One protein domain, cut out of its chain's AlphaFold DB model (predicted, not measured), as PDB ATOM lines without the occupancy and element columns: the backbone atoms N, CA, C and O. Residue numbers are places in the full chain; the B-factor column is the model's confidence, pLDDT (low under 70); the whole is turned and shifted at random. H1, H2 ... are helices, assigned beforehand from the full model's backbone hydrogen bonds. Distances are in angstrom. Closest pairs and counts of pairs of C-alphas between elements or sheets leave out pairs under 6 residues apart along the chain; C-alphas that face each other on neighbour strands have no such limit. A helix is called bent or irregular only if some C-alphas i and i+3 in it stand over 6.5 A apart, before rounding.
ATOM      1  N   GLN A   2      -5.748  15.147 -29.809       57.88
ATOM      2  CA  GLN A   2      -5.990  14.229 -30.936       57.88
ATOM      3  C   GLN A   2      -4.904  14.246 -32.017       57.88
ATOM      4  O   GLN A   2      -4.613  13.194 -32.578       57.88
ATOM      5  N   ALA A   3      -4.232  15.381 -32.245       61.00
ATOM      6  CA  ALA A   3      -3.073  15.446 -33.142       61.00
ATOM      7  C   ALA A   3      -1.960  14.447 -32.761       61.00
ATOM      8  O   ALA A   3      -1.251  13.965 -33.637       61.00
ATOM      9  N   ASP A   4      -1.821  14.102 -31.477       63.75
ATOM     10  CA  ASP A   4      -0.851  13.112 -30.998       63.75
ATOM     11  C   ASP A   4      -1.196  11.689 -31.481       63.75
ATOM     12  O   ASP A   4      -0.312  10.964 -31.934       63.75
ATOM     13  N   GLY A   5      -2.484  11.321 -31.450       70.38
ATOM     14  CA  GLY A   5      -2.991  10.048 -31.974       70.38
ATOM     15  C   GLY A   5      -2.928   9.979 -33.500       70.38
ATOM     16  O   GLY A   5      -2.344   9.048 -34.041       70.38
ATOM     17  N   LEU A   6      -3.408  11.019 -34.189       73.06
ATOM     18  CA  LEU A   6      -3.344  11.106 -35.654       73.06
ATOM     19  C   LEU A   6      -1.907  11.057 -36.191       73.06
ATOM     20  O   LEU A   6      -1.649  10.401 -37.197       73.06
ATOM     21  N   THR A   7      -0.949  11.699 -35.511       74.31
ATOM     22  CA  THR A   7       0.468  11.598 -35.900       74.31
ATOM     23  C   THR A   7       0.970  10.156 -35.765       74.31
ATOM     24  O   THR A   7       1.693   9.683 -36.639       74.31
ATOM     25  N   ALA A   8       0.570   9.433 -34.713       74.62
ATOM     26  CA  ALA A   8       0.932   8.029 -34.533       74.62
ATOM     27  C   ALA A   8       0.276   7.110 -35.584       74.62
ATOM     28  O   ALA A   8       0.957   6.247 -36.128       74.62
ATOM     29  N   GLU A   9      -0.998   7.322 -35.925       78.38
ATOM     30  CA  GLU A   9      -1.725   6.567 -36.963       78.38
ATOM     31  C   GLU A   9      -1.103   6.752 -38.361       78.38
ATOM     32  O   GLU A   9      -0.906   5.776 -39.092       78.38
ATOM     33  N   VAL A  10      -0.724   7.984 -38.724       79.50
ATOM     34  CA  VAL A  10      -0.049   8.290 -40.000       79.50
ATOM     35  C   VAL A  10       1.363   7.693 -40.048       79.50
ATOM     36  O   VAL A  10       1.740   7.097 -41.058       79.50
ATOM     37  N   ILE A  11       2.134   7.790 -38.957       82.31
ATOM     38  CA  ILE A  11       3.463   7.161 -38.851       82.31
ATOM     39  C   ILE A  11       3.353   5.634 -38.967       82.31
ATOM     40  O   ILE A  11       4.110   5.024 -39.720       82.31
ATOM     41  N   LEU A  12       2.396   5.019 -38.267       81.94
ATOM     42  CA  LEU A  12       2.167   3.575 -38.282       81.94
ATOM     43  C   LEU A  12       1.757   3.075 -39.676       81.94
ATOM     44  O   LEU A  12       2.291   2.069 -40.138       81.94
ATOM     45  N   SER A  13       0.877   3.808 -40.364       80.81
ATOM     46  CA  SER A  13       0.495   3.518 -41.754       80.81
ATOM     47  C   SER A  13       1.721   3.558 -42.673       80.81
ATOM     48  O   SER A  13       2.019   2.573 -43.340       80.81
ATOM     49  N   SER A  14       2.519   4.631 -42.600       82.50
ATOM     50  CA  SER A  14       3.747   4.784 -43.395       82.50
ATOM     51  C   SER A  14       4.787   3.682 -43.135       82.50
ATOM     52  O   SER A  14       5.543   3.319 -44.040       82.50
ATOM     53  N   CYS A  15       4.821   3.118 -41.922       84.75
ATOM     54  CA  CYS A  15       5.627   1.939 -41.617       84.75
ATOM     55  C   CYS A  15       5.092   0.669 -42.295       84.75
ATOM     56  O   CYS A  15       5.892  -0.072 -42.866       84.75
ATOM     57  N   TYR A  16       3.780   0.411 -42.276       85.94
ATOM     58  CA  TYR A  16       3.201  -0.733 -42.990       85.94
ATOM     59  C   TYR A  16       3.399  -0.613 -44.512       85.94
ATOM     60  O   TYR A  16       3.875  -1.567 -45.127       85.94
ATOM     61  N   ASP A  17       3.198   0.578 -45.087       86.50
ATOM     62  CA  ASP A  17       3.479   0.879 -46.502       86.50
ATOM     63  C   ASP A  17       4.965   0.663 -46.870       86.50
ATOM     64  O   ASP A  17       5.321   0.529 -48.042       86.50
ATOM     65  N   PHE A  18       5.884   0.712 -45.896       88.75
ATOM     66  CA  PHE A  18       7.305   0.412 -46.093       88.75
ATOM     67  C   PHE A  18       7.598  -1.091 -45.978       88.75
ATOM     68  O   PHE A  18       8.277  -1.634 -46.847       88.75
ATOM     69  N   VAL A  19       7.035  -1.772 -44.972       87.56
ATOM     70  CA  VAL A  19       7.130  -3.236 -44.799       87.56
ATOM     71  C   VAL A  19       6.628  -3.972 -46.043       87.56
ATOM     72  O   VAL A  19       7.316  -4.868 -46.530       87.56
ATOM     73  N   GLU A  20       5.494  -3.540 -46.603       85.50
ATOM     74  CA  GLU A  20       4.948  -4.053 -47.862       85.50
ATOM     75  C   GLU A  20       5.983  -3.964 -48.991       85.50
ATOM     76  O   GLU A  20       6.359  -4.985 -49.566       85.50
ATOM     77  N   ARG A  21       6.529  -2.768 -49.256       88.56
ATOM     78  CA  ARG A  21       7.536  -2.554 -50.312       88.56
ATOM     79  C   ARG A  21       8.818  -3.361 -50.096       88.56
ATOM     80  O   ARG A  21       9.410  -3.814 -51.076       88.56
ATOM     81  N   CYS A  22       9.249  -3.567 -48.850       88.19
ATOM     82  CA  CYS A  22      10.388  -4.434 -48.547       88.19
ATOM     83  C   CYS A  22      10.093  -5.896 -48.902       88.19
ATOM     84  O   CYS A  22      10.893  -6.533 -49.584       88.19
ATOM     85  N   CYS A  23       8.938  -6.418 -48.485       87.06
ATOM     86  CA  CYS A  23       8.492  -7.768 -48.825       87.06
ATOM     87  C   CYS A  23       8.356  -7.969 -50.343       87.06
ATOM     88  O   CYS A  23       8.806  -8.980 -50.880       87.06
ATOM     89  N   ASP A  24       7.824  -6.969 -51.039       87.31
ATOM     90  CA  ASP A  24       7.626  -6.960 -52.486       87.31
ATOM     91  C   ASP A  24       8.963  -6.979 -53.266       87.31
ATOM     92  O   ASP A  24       9.100  -7.665 -54.281       87.31
ATOM     93  N   LEU A  25       9.991  -6.273 -52.776       88.31
ATOM     94  CA  LEU A  25      11.347  -6.274 -53.349       88.31
ATOM     95  C   LEU A  25      12.110  -7.582 -53.061       88.31
ATOM     96  O   LEU A  25      12.804  -8.102 -53.938       88.31
ATOM     97  N   VAL A  26      11.917  -8.160 -51.873       86.88
ATOM     98  CA  VAL A  26      12.472  -9.471 -51.496       86.88
ATOM     99  C   VAL A  26      11.840 -10.608 -52.312       86.88
ATOM    100  O   VAL A  26      12.563 -11.486 -52.778       86.88
ATOM    101  N   LEU A  27      10.526 -10.576 -52.573       85.31
ATOM    102  CA  LEU A  27       9.857 -11.542 -53.457       85.31
ATOM    103  C   LEU A  27      10.405 -11.500 -54.890       85.31
ATOM    104  O   LEU A  27      10.718 -12.545 -55.460       85.31
ATOM    105  N   LYS A  28      10.578 -10.303 -55.467       87.88
ATOM    106  CA  LYS A  28      11.115 -10.132 -56.833       87.88
ATOM    107  C   LYS A  28      12.515 -10.739 -56.984       87.88
ATOM    108  O   LYS A  28      12.810 -11.376 -57.996       87.88
ATOM    109  N   ASN A  29      13.343 -10.615 -55.949       84.69
ATOM    110  CA  ASN A  29      14.711 -11.135 -55.911       84.69
ATOM    111  C   ASN A  29      14.846 -12.557 -55.320       84.69
ATOM    112  O   ASN A  29      15.946 -13.114 -55.319       84.69
ATOM    113  N   LEU A  30      13.750 -13.202 -54.896       83.25
ATOM    114  CA  LEU A  30      13.749 -14.542 -54.284       83.25
ATOM    115  C   LEU A  30      14.452 -15.591 -55.165       83.25
ATOM    116  O   LEU A  30      15.206 -16.429 -54.671       83.25
ATOM    117  N   SER A  31      14.295 -15.497 -56.491       82.12
ATOM    118  CA  SER A  31      14.946 -16.401 -57.457       82.12
ATOM    119  C   SER A  31      16.469 -16.215 -57.599       82.12
ATOM    120  O   SER A  31      17.136 -17.077 -58.185       82.12
ATOM    121  N   VAL A  32      17.019 -15.111 -57.078       83.25
ATOM    122  CA  VAL A  32      18.461 -14.841 -56.942       83.25
ATOM    123  C   VAL A  32      18.928 -15.280 -55.553       83.25
ATOM    124  O   VAL A  32      19.877 -16.055 -55.451       83.25
ATOM    125  N   MET A  33      18.187 -14.906 -54.501       80.88
ATOM    126  CA  MET A  33      18.424 -15.314 -53.105       80.88
ATOM    127  C   MET A  33      18.403 -16.840 -52.898       80.88
ATOM    128  O   MET A  33      19.069 -17.354 -52.005       80.88
ATOM    129  N   GLN A  34      17.675 -17.590 -53.733       76.44
ATOM    130  CA  GLN A  34      17.707 -19.058 -53.740       76.44
ATOM    131  C   GLN A  34      19.016 -19.631 -54.323       76.44
ATOM    132  O   GLN A  34      19.416 -20.734 -53.955       76.44
ATOM    133  N   LYS A  35      19.664 -18.922 -55.256       81.94
ATOM    134  CA  LYS A  35      20.838 -19.402 -56.011       81.94
ATOM    135  C   LYS A  35      22.171 -18.956 -55.412       81.94
ATOM    136  O   LYS A  35      23.200 -19.535 -55.748       81.94
ATOM    137  N   GLN A  36      22.163 -17.919 -54.580       76.81
ATOM    138  CA  GLN A  36      23.353 -17.314 -53.987       76.81
ATOM    139  C   GLN A  36      23.279 -17.375 -52.458       76.81
ATOM    140  O   GLN A  36      22.229 -17.155 -51.861       76.81
ATOM    141  N   SER A  37      24.410 -17.677 -51.817       71.69
ATOM    142  CA  SER A  37      24.532 -17.705 -50.353       71.69
ATOM    143  C   SER A  37      24.645 -16.315 -49.720       71.69
ATOM    144  O   SER A  37      24.521 -16.193 -48.507       71.69
ATOM    145  N   GLU A  38      24.889 -15.274 -50.519       77.50
ATOM    146  CA  GLU A  38      24.892 -13.876 -50.082       77.50
ATOM    147  C   GLU A  38      23.557 -13.204 -50.440       77.50
ATOM    148  O   GLU A  38      22.898 -13.578 -51.412       77.50
ATOM    149  N   CYS A  39      23.135 -12.220 -49.645       79.12
ATOM    150  CA  CYS A  39      21.961 -11.410 -49.953       79.12
ATOM    151  C   CYS A  39      22.289 -10.418 -51.092       79.12
ATOM    152  O   CYS A  39      23.271  -9.685 -50.961       79.12
ATOM    153  N   PRO A  40      21.477 -10.327 -52.166       82.75
ATOM    154  CA  PRO A  40      21.625  -9.298 -53.197       82.75
ATOM    155  C   PRO A  40      21.598  -7.890 -52.594       82.75
ATOM    156  O   PRO A  40      20.844  -7.653 -51.651       82.75
ATOM    157  N   GLU A  41      22.372  -6.955 -53.154       81.81
ATOM    158  CA  GLU A  41      22.513  -5.588 -52.619       81.81
ATOM    159  C   GLU A  41      21.155  -4.876 -52.477       81.81
ATOM    160  O   GLU A  41      20.839  -4.353 -51.411       81.81
ATOM    161  N   GLU A  42      20.295  -4.987 -53.498       84.31
ATOM    162  CA  GLU A  42      18.908  -4.485 -53.500       84.31
ATOM    163  C   GLU A  42      18.047  -5.022 -52.345       84.31
ATOM    164  O   GLU A  42      17.054  -4.406 -51.969       84.31
ATOM    165  N   CYS A  43      18.401  -6.187 -51.800       86.00
ATOM    166  CA  CYS A  43      17.683  -6.845 -50.714       86.00
ATOM    167  C   CYS A  43      18.319  -6.625 -49.342       86.00
ATOM    168  O   CYS A  43      17.652  -6.909 -48.351       86.00
ATOM    169  N   LYS A  44      19.550  -6.098 -49.240       87.06
ATOM    170  CA  LYS A  44      20.195  -5.884 -47.934       87.06
ATOM    171  C   LYS A  44      19.358  -4.935 -47.069       87.06
ATOM    172  O   LYS A  44      18.948  -5.326 -45.982       87.06
ATOM    173  N   GLU A  45      18.975  -3.762 -47.584       89.25
ATOM    174  CA  GLU A  45      18.095  -2.829 -46.855       89.25
ATOM    175  C   GLU A  45      16.703  -3.412 -46.528       89.25
ATOM    176  O   GLU A  45      16.315  -3.377 -45.352       89.25
ATOM    177  N   PRO A  46      15.949  -3.985 -47.492       89.19
ATOM    178  CA  PRO A  46      14.683  -4.659 -47.215       89.19
ATOM    179  C   PRO A  46      14.763  -5.746 -46.146       89.19
ATOM    180  O   PRO A  46      13.968  -5.731 -45.208       89.19
ATOM    181  N   VAL A  47      15.715  -6.676 -46.249       88.31
ATOM    182  CA  VAL A  47      15.812  -7.821 -45.338       88.31
ATOM    183  C   VAL A  47      16.192  -7.353 -43.932       88.31
ATOM    184  O   VAL A  47      15.512  -7.718 -42.972       88.31
ATOM    185  N   SER A  48      17.191  -6.473 -43.792       87.50
ATOM    186  CA  SER A  48      17.561  -5.875 -42.500       87.50
ATOM    187  C   SER A  48      16.400  -5.116 -41.854       87.50
ATOM    188  O   SER A  48      16.174  -5.214 -40.645       87.50
ATOM    189  N   SER A  49      15.620  -4.391 -42.659       89.31
ATOM    190  CA  SER A  49      14.454  -3.647 -42.183       89.31
ATOM    191  C   SER A  49      13.323  -4.580 -41.738       89.31
ATOM    192  O   SER A  49      12.773  -4.390 -40.653       89.31
ATOM    193  N   LEU A  50      13.025  -5.644 -42.493       88.12
ATOM    194  CA  LEU A  50      12.043  -6.670 -42.111       88.12
ATOM    195  C   LEU A  50      12.449  -7.413 -40.827       88.12
ATOM    196  O   LEU A  50      11.604  -7.667 -39.968       88.12
ATOM    197  N   MET A  51      13.744  -7.691 -40.634       86.25
ATOM    198  CA  MET A  51      14.268  -8.295 -39.400       86.25
ATOM    199  C   MET A  51      14.067  -7.407 -38.158       86.25
ATOM    200  O   MET A  51      13.923  -7.932 -37.052       86.25
ATOM    201  N   ILE A  52      14.021  -6.079 -38.313       84.62
ATOM    202  CA  ILE A  52      13.703  -5.134 -37.229       84.62
ATOM    203  C   ILE A  52      12.189  -4.952 -37.070       84.62
ATOM    204  O   ILE A  52      11.695  -4.935 -35.940       84.62
ATOM    205  N   ALA A  53      11.439  -4.910 -38.175       86.44
ATOM    206  CA  ALA A  53       9.978  -4.880 -38.182       86.44
ATOM    207  C   ALA A  53       9.395  -6.055 -37.371       86.44
ATOM    208  O   ALA A  53       8.618  -5.850 -36.440       86.44
ATOM    209  N   ALA A  54       9.865  -7.275 -37.630       85.56
ATOM    210  CA  ALA A  54       9.478  -8.505 -36.934       85.56
ATOM    211  C   ALA A  54       9.705  -8.501 -35.404       85.56
ATOM    212  O   ALA A  54       9.101  -9.295 -34.679       85.56
ATOM    213  N   ALA A  55      10.587  -7.632 -34.897       81.81
ATOM    214  CA  ALA A  55      10.848  -7.463 -33.467       81.81
ATOM    215  C   ALA A  55       9.941  -6.408 -32.800       81.81
ATOM    216  O   ALA A  55      10.015  -6.223 -31.584       81.81
ATOM    217  N   ARG A  56       9.121  -5.690 -33.580       77.31
ATOM    218  CA  ARG A  56       8.318  -4.542 -33.128       77.31
ATOM    219  C   ARG A  56       6.838  -4.648 -33.491       77.31
ATOM    220  O   ARG A  56       6.011  -4.271 -32.669       77.31
ATOM    221  N   PHE A  57       6.500  -5.223 -34.642       79.31
ATOM    222  CA  PHE A  57       5.130  -5.614 -34.957       79.31
ATOM    223  C   PHE A  57       4.796  -6.925 -34.232       79.31
ATOM    224  O   PHE A  57       5.380  -7.981 -34.484       79.31
ATOM    225  N   SER A  58       3.866  -6.851 -33.281       75.88
ATOM    226  CA  SER A  58       3.231  -8.023 -32.664       75.88
ATOM    227  C   SER A  58       2.253  -8.720 -33.603       75.88
ATOM    228  O   SER A  58       2.036  -9.921 -33.463       75.88
ATOM    229  N   ASP A  59       1.702  -7.956 -34.543       77.06
ATOM    230  CA  ASP A  59       0.454  -8.269 -35.238       77.06
ATOM    231  C   ASP A  59       0.689  -8.986 -36.579       77.06
ATOM    232  O   ASP A  59      -0.252  -9.488 -37.181       77.06
ATOM    233  N   LEU A  60       1.957  -9.061 -37.005       77.88
ATOM    234  CA  LEU A  60       2.452  -9.815 -38.159       77.88
ATOM    235  C   LEU A  60       3.454 -10.886 -37.675       77.88
ATOM    236  O   LEU A  60       4.674 -10.675 -37.746       77.88
ATOM    237  N   PRO A  61       2.986 -12.003 -37.079       76.12
ATOM    238  CA  PRO A  61       3.860 -13.057 -36.564       76.12
ATOM    239  C   PRO A  61       4.715 -13.720 -37.655       76.12
ATOM    240  O   PRO A  61       5.821 -14.166 -37.358       76.12
ATOM    241  N   GLU A  62       4.262 -13.721 -38.906       82.69
ATOM    242  CA  GLU A  62       4.908 -14.329 -40.079       82.69
ATOM    243  C   GLU A  62       6.279 -13.692 -40.365       82.69
ATOM    244  O   GLU A  62       7.245 -14.365 -40.739       82.69
ATOM    245  N   LEU A  63       6.412 -12.387 -40.086       83.88
ATOM    246  CA  LEU A  63       7.685 -11.668 -40.178       83.88
ATOM    247  C   LEU A  63       8.755 -12.253 -39.238       83.88
ATOM    248  O   LEU A  63       9.951 -12.095 -39.492       83.88
ATOM    249  N   ARG A  64       8.369 -12.949 -38.159       83.12
ATOM    250  CA  ARG A  64       9.309 -13.563 -37.204       83.12
ATOM    251  C   ARG A  64       9.955 -14.824 -37.753       83.12
ATOM    252  O   ARG A  64      11.126 -15.062 -37.457       83.12
ATOM    253  N   ASP A  65       9.239 -15.595 -38.560       81.81
ATOM    254  CA  ASP A  65       9.776 -16.800 -39.195       81.81
ATOM    255  C   ASP A  65      10.695 -16.426 -40.360       81.81
ATOM    256  O   ASP A  65      11.800 -16.956 -40.483       81.81
ATOM    257  N   LEU A  66      10.319 -15.390 -41.116       82.38
ATOM    258  CA  LEU A  66      11.198 -14.733 -42.085       82.38
ATOM    259  C   LEU A  66      12.478 -14.213 -41.420       82.38
ATOM    260  O   LEU A  66      13.580 -14.522 -41.870       82.38
ATOM    261  N   ARG A  67      12.363 -13.505 -40.289       85.50
ATOM    262  CA  ARG A  67      13.518 -13.050 -39.500       85.50
ATOM    263  C   ARG A  67      14.409 -14.204 -39.034       85.50
ATOM    264  O   ARG A  67      15.628 -14.053 -39.067       85.50
ATOM    265  N   GLN A  68      13.843 -15.336 -38.606       83.31
ATOM    266  CA  GLN A  68      14.630 -16.521 -38.244       83.31
ATOM    267  C   GLN A  68      15.412 -17.062 -39.445       83.31
ATOM    268  O   GLN A  68      16.609 -17.310 -39.317       83.31
ATOM    269  N   LEU A  69      14.780 -17.183 -40.616       81.62
ATOM    270  CA  LEU A  69      15.444 -17.664 -41.827       81.62
ATOM    271  C   LEU A  69      16.535 -16.698 -42.316       81.62
ATOM    272  O   LEU A  69      17.632 -17.132 -42.664       81.62
ATOM    273  N   PHE A  70      16.272 -15.391 -42.310       83.69
ATOM    274  CA  PHE A  70      17.265 -14.385 -42.690       83.69
ATOM    275  C   PHE A  70      18.442 -14.342 -41.708       83.69
ATOM    276  O   PHE A  70      19.584 -14.206 -42.143       83.69
ATOM    277  N   GLN A  71      18.207 -14.564 -40.410       82.56
ATOM    278  CA  GLN A  71      19.287 -14.760 -39.442       82.56
ATOM    279  C   GLN A  71      20.067 -16.059 -39.715       82.56
ATOM    280  O   GLN A  71      21.291 -16.040 -39.673       82.56
ATOM    281  N   GLU A  72      19.398 -17.174 -40.027       80.56
ATOM    282  CA  GLU A  72      20.048 -18.465 -40.317       80.56
ATOM    283  C   GLU A  72      20.895 -18.433 -41.603       80.56
ATOM    284  O   GLU A  72      21.921 -19.107 -41.679       80.56
ATOM    285  N   ARG A  73      20.500 -17.634 -42.607       76.62
ATOM    286  CA  ARG A  73      21.177 -17.549 -43.917       76.62
ATOM    287  C   ARG A  73      22.183 -16.399 -44.031       76.62
ATOM    288  O   ARG A  73      23.198 -16.571 -44.696       76.62
ATOM    289  N   TYR A  74      21.929 -15.251 -43.399       77.88
ATOM    290  CA  TYR A  74      22.656 -13.997 -43.659       77.88
ATOM    291  C   TYR A  74      23.172 -13.281 -42.393       77.88
ATOM    292  O   TYR A  74      23.538 -12.107 -42.472       77.88
ATOM    293  N   ALA A  75      23.233 -13.976 -41.244       66.12
ATOM    294  CA  ALA A  75      23.557 -13.450 -39.904       66.12
ATOM    295  C   ALA A  75      24.545 -12.270 -39.846       66.12
ATOM    296  O   ALA A  75      24.289 -11.289 -39.157       66.12
ATOM    297  N   ASN A  76      25.673 -12.387 -40.550       61.09
ATOM    298  CA  ASN A  76      26.833 -11.506 -40.399       61.09
ATOM    299  C   ASN A  76      26.892 -10.370 -41.441       61.09
ATOM    300  O   ASN A  76      27.841  -9.593 -41.431       61.09
ATOM    301  N   ALA A  77      25.940 -10.308 -42.382       62.03
ATOM    302  CA  ALA A  77      26.011  -9.440 -43.567       62.03
ATOM    303  C   ALA A  77      24.976  -8.300 -43.582       62.03
ATOM    304  O   ALA A  77      25.001  -7.466 -44.482       62.03
ATOM    305  N   LEU A  78      24.051  -8.274 -42.615       66.06
ATOM    306  CA  LEU A  78      22.840  -7.444 -42.665       66.06
ATOM    307  C   LEU A  78      22.730  -6.393 -41.550       66.06
ATOM    308  O   LEU A  78      21.841  -5.545 -41.603       66.06
ATOM    309  N   GLU A  79      23.617  -6.390 -40.556       56.94
ATOM    310  CA  GLU A  79      23.446  -5.593 -39.326       56.94
ATOM    311  C   GLU A  79      23.472  -4.057 -39.511       56.94
ATOM    312  O   GLU A  79      23.139  -3.336 -38.573       56.94
ATOM    313  N   LEU A  80      23.836  -3.546 -40.698       60.91
ATOM    314  CA  LEU A  80      24.086  -2.115 -40.949       60.91
ATOM    315  C   LEU A  80      23.233  -1.463 -42.055       60.91
ATOM    316  O   LEU A  80      23.265  -0.246 -42.191       60.91
ATOM    317  N   PHE A  81      22.462  -2.223 -42.839       71.31
ATOM    318  CA  PHE A  81      21.804  -1.714 -44.060       71.31
ATOM    319  C   PHE A  81      20.392  -1.131 -43.840       71.31
ATOM    320  O   PHE A  81      19.618  -0.994 -44.778       71.31
ATOM    321  N   VAL A  82      20.006  -0.822 -42.604       77.19
ATOM    322  CA  VAL A  82      18.610  -0.516 -42.246       77.19
ATOM    323  C   VAL A  82      18.175   0.880 -42.710       77.19
ATOM    324  O   VAL A  82      18.912   1.852 -42.551       77.19
ATOM    325  N   ASN A  83      16.928   1.021 -43.173       80.94
ATOM    326  CA  ASN A  83      16.353   2.337 -43.449       80.94
ATOM    327  C   ASN A  83      16.181   3.168 -42.163       80.94
ATOM    328  O   ASN A  83      15.290   2.916 -41.346       80.94
ATOM    329  N   GLN A  84      17.006   4.202 -41.998       78.50
ATOM    330  CA  GLN A  84      17.029   5.044 -40.797       78.50
ATOM    331  C   GLN A  84      15.664   5.691 -40.475       78.50
ATOM    332  O   GLN A  84      15.228   5.675 -39.324       78.50
ATOM    333  N   LYS A  85      14.935   6.187 -41.487       78.69
ATOM    334  CA  LYS A  85      13.618   6.834 -41.294       78.69
ATOM    335  C   LYS A  85      12.558   5.846 -40.801       78.69
ATOM    336  O   LYS A  85      11.687   6.206 -40.012       78.69
ATOM    337  N   PHE A  86      12.641   4.595 -41.250       82.25
ATOM    338  CA  PHE A  86      11.781   3.508 -40.788       82.25
ATOM    339  C   PHE A  86      12.078   3.134 -39.327       82.25
ATOM    340  O   PHE A  86      11.147   3.013 -38.531       82.25
ATOM    341  N   VAL A  87      13.358   3.052 -38.934       80.00
ATOM    342  CA  VAL A  87      13.759   2.826 -37.529       80.00
ATOM    343  C   VAL A  87      13.236   3.937 -36.620       80.00
ATOM    344  O   VAL A  87      12.622   3.642 -35.596       80.00
ATOM    345  N   GLU A  88      13.416   5.203 -37.001       78.25
ATOM    346  CA  GLU A  88      12.923   6.367 -36.249       78.25
ATOM    347  C   GLU A  88      11.399   6.375 -36.080       78.25
ATOM    348  O   GLU A  88      10.895   6.781 -35.032       78.25
ATOM    349  N   ASN A  89      10.664   5.922 -37.097       78.12
ATOM    350  CA  ASN A  89       9.208   5.848 -37.069       78.12
ATOM    351  C   ASN A  89       8.693   4.665 -36.224       78.12
ATOM    352  O   ASN A  89       7.770   4.851 -35.440       78.12
ATOM    353  N   ILE A  90       9.298   3.472 -36.301       75.94
ATOM    354  CA  ILE A  90       8.912   2.331 -35.440       75.94
ATOM    355  C   ILE A  90       9.324   2.557 -33.979       75.94
ATOM    356  O   ILE A  90       8.668   2.092 -33.045       75.94
ATOM    357  N   ALA A  91      10.460   3.215 -33.754       67.50
ATOM    358  CA  ALA A  91      11.008   3.432 -32.424       67.50
ATOM    359  C   ALA A  91      10.598   4.770 -31.795       67.50
ATOM    360  O   ALA A  91      11.129   5.134 -30.739       67.50
ATOM    361  N   SER A  92       9.655   5.495 -32.405       56.44
ATOM    362  CA  SER A  92       9.205   6.780 -31.890       56.44
ATOM    363  C   SER A  92       8.557   6.627 -30.512       56.44
ATOM    364  O   SER A  92       7.450   6.105 -30.361       56.44
ATOM    365  N   LYS A  93       9.227   7.191 -29.505       55.84
ATOM    366  CA  LYS A  93       8.573   7.770 -28.319       55.84
ATOM    367  C   LYS A  93       7.497   8.784 -28.775       55.84
ATOM    368  O   LYS A  93       7.566   9.213 -29.928       55.84
ATOM    369  N   PRO A  94       6.516   9.160 -27.921       51.88
ATOM    370  CA  PRO A  94       5.405  10.048 -28.294       51.88
ATOM    371  C   PRO A  94       5.849  11.214 -29.190       51.88
ATOM    372  O   PRO A  94       6.891  11.815 -28.909       51.88
TER     373      PRO A  94
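This is residues 2 to 94 of the 514 residues of an uncharacterized protein of Malus baccata (UniProt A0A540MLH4). One long helix, H1, runs the length of the domain, and three shorter helices gather over one side of it. H2 folds back across the second half of H1 and sits between H3 and H4: H3 packs on H2, away from H1, while H4 packs on H1 nearer its first residues. The printed part has 93 residues with four named helices, H1 to H4 in order, and no named strand: all helix, the packing mostly crossed. It is compact, with a radius of gyration of the C-alphas of 13.9 A and spans of 50 by 23 by 22 A.

H1, residues 2 to 33, runs 44.3 A from C-alpha 2 at (-5.990, 14.229, -30.936) to C-alpha 33 at (18.424, -15.314, -53.105). It has a kink of 37 degrees near residue 27 and is irregular: C-alphas 28 and 31 are 7.4 A apart. H2, residues 41 to 53, spans 19.1 A and is only just irregular, C-alphas 42 and 45 being 6.9 A apart. H3, residues 62 to 74, spans 18.1 A. H4, residues 84 to 90, spans 10.1 A and ends at (8.912, 2.331, -35.440).

The hub, H2, touches H1, H3 and H4. H1 and H2 form a helical hairpin, at a steep tilt of 45 degrees, opposite ways; H1 touches H2 with residues 19 to 29 alone, and the closest C-alphas, of Cys 22 and Pro 46, are 4.5 A apart. H2 touches H3 at a steep tilt of 48 degrees, opposite ways, closest at the C-alphas of Met 51 and Arg 67, 4.8 A. H2, with residues 49 to 53 alone, only just touches H4, with 3 pairs of C-alphas within 8 A, the closest those of Ser 49 and Phe 86, 7.8 A. H1, with residues 11 to 18 alone, touches H4, closest at the C-alphas of Ile 11 and Asn 89, 6.2 A. H3 is apart from H1 and H4. Each O i to N i+4 pair is within hydrogen-bond range in H3 and H4, against 25 of 28 in H1 and 7 of 9 in H2.

The C-alphas farthest apart, of Gln 2 and Lys 35, are 49.8 A apart. The printed part has no cut, and its three links are short. Mean pLDDT of the printed part is 79.0; residues 2 to 4, 75 to 80 and 91 to 94 are under 70.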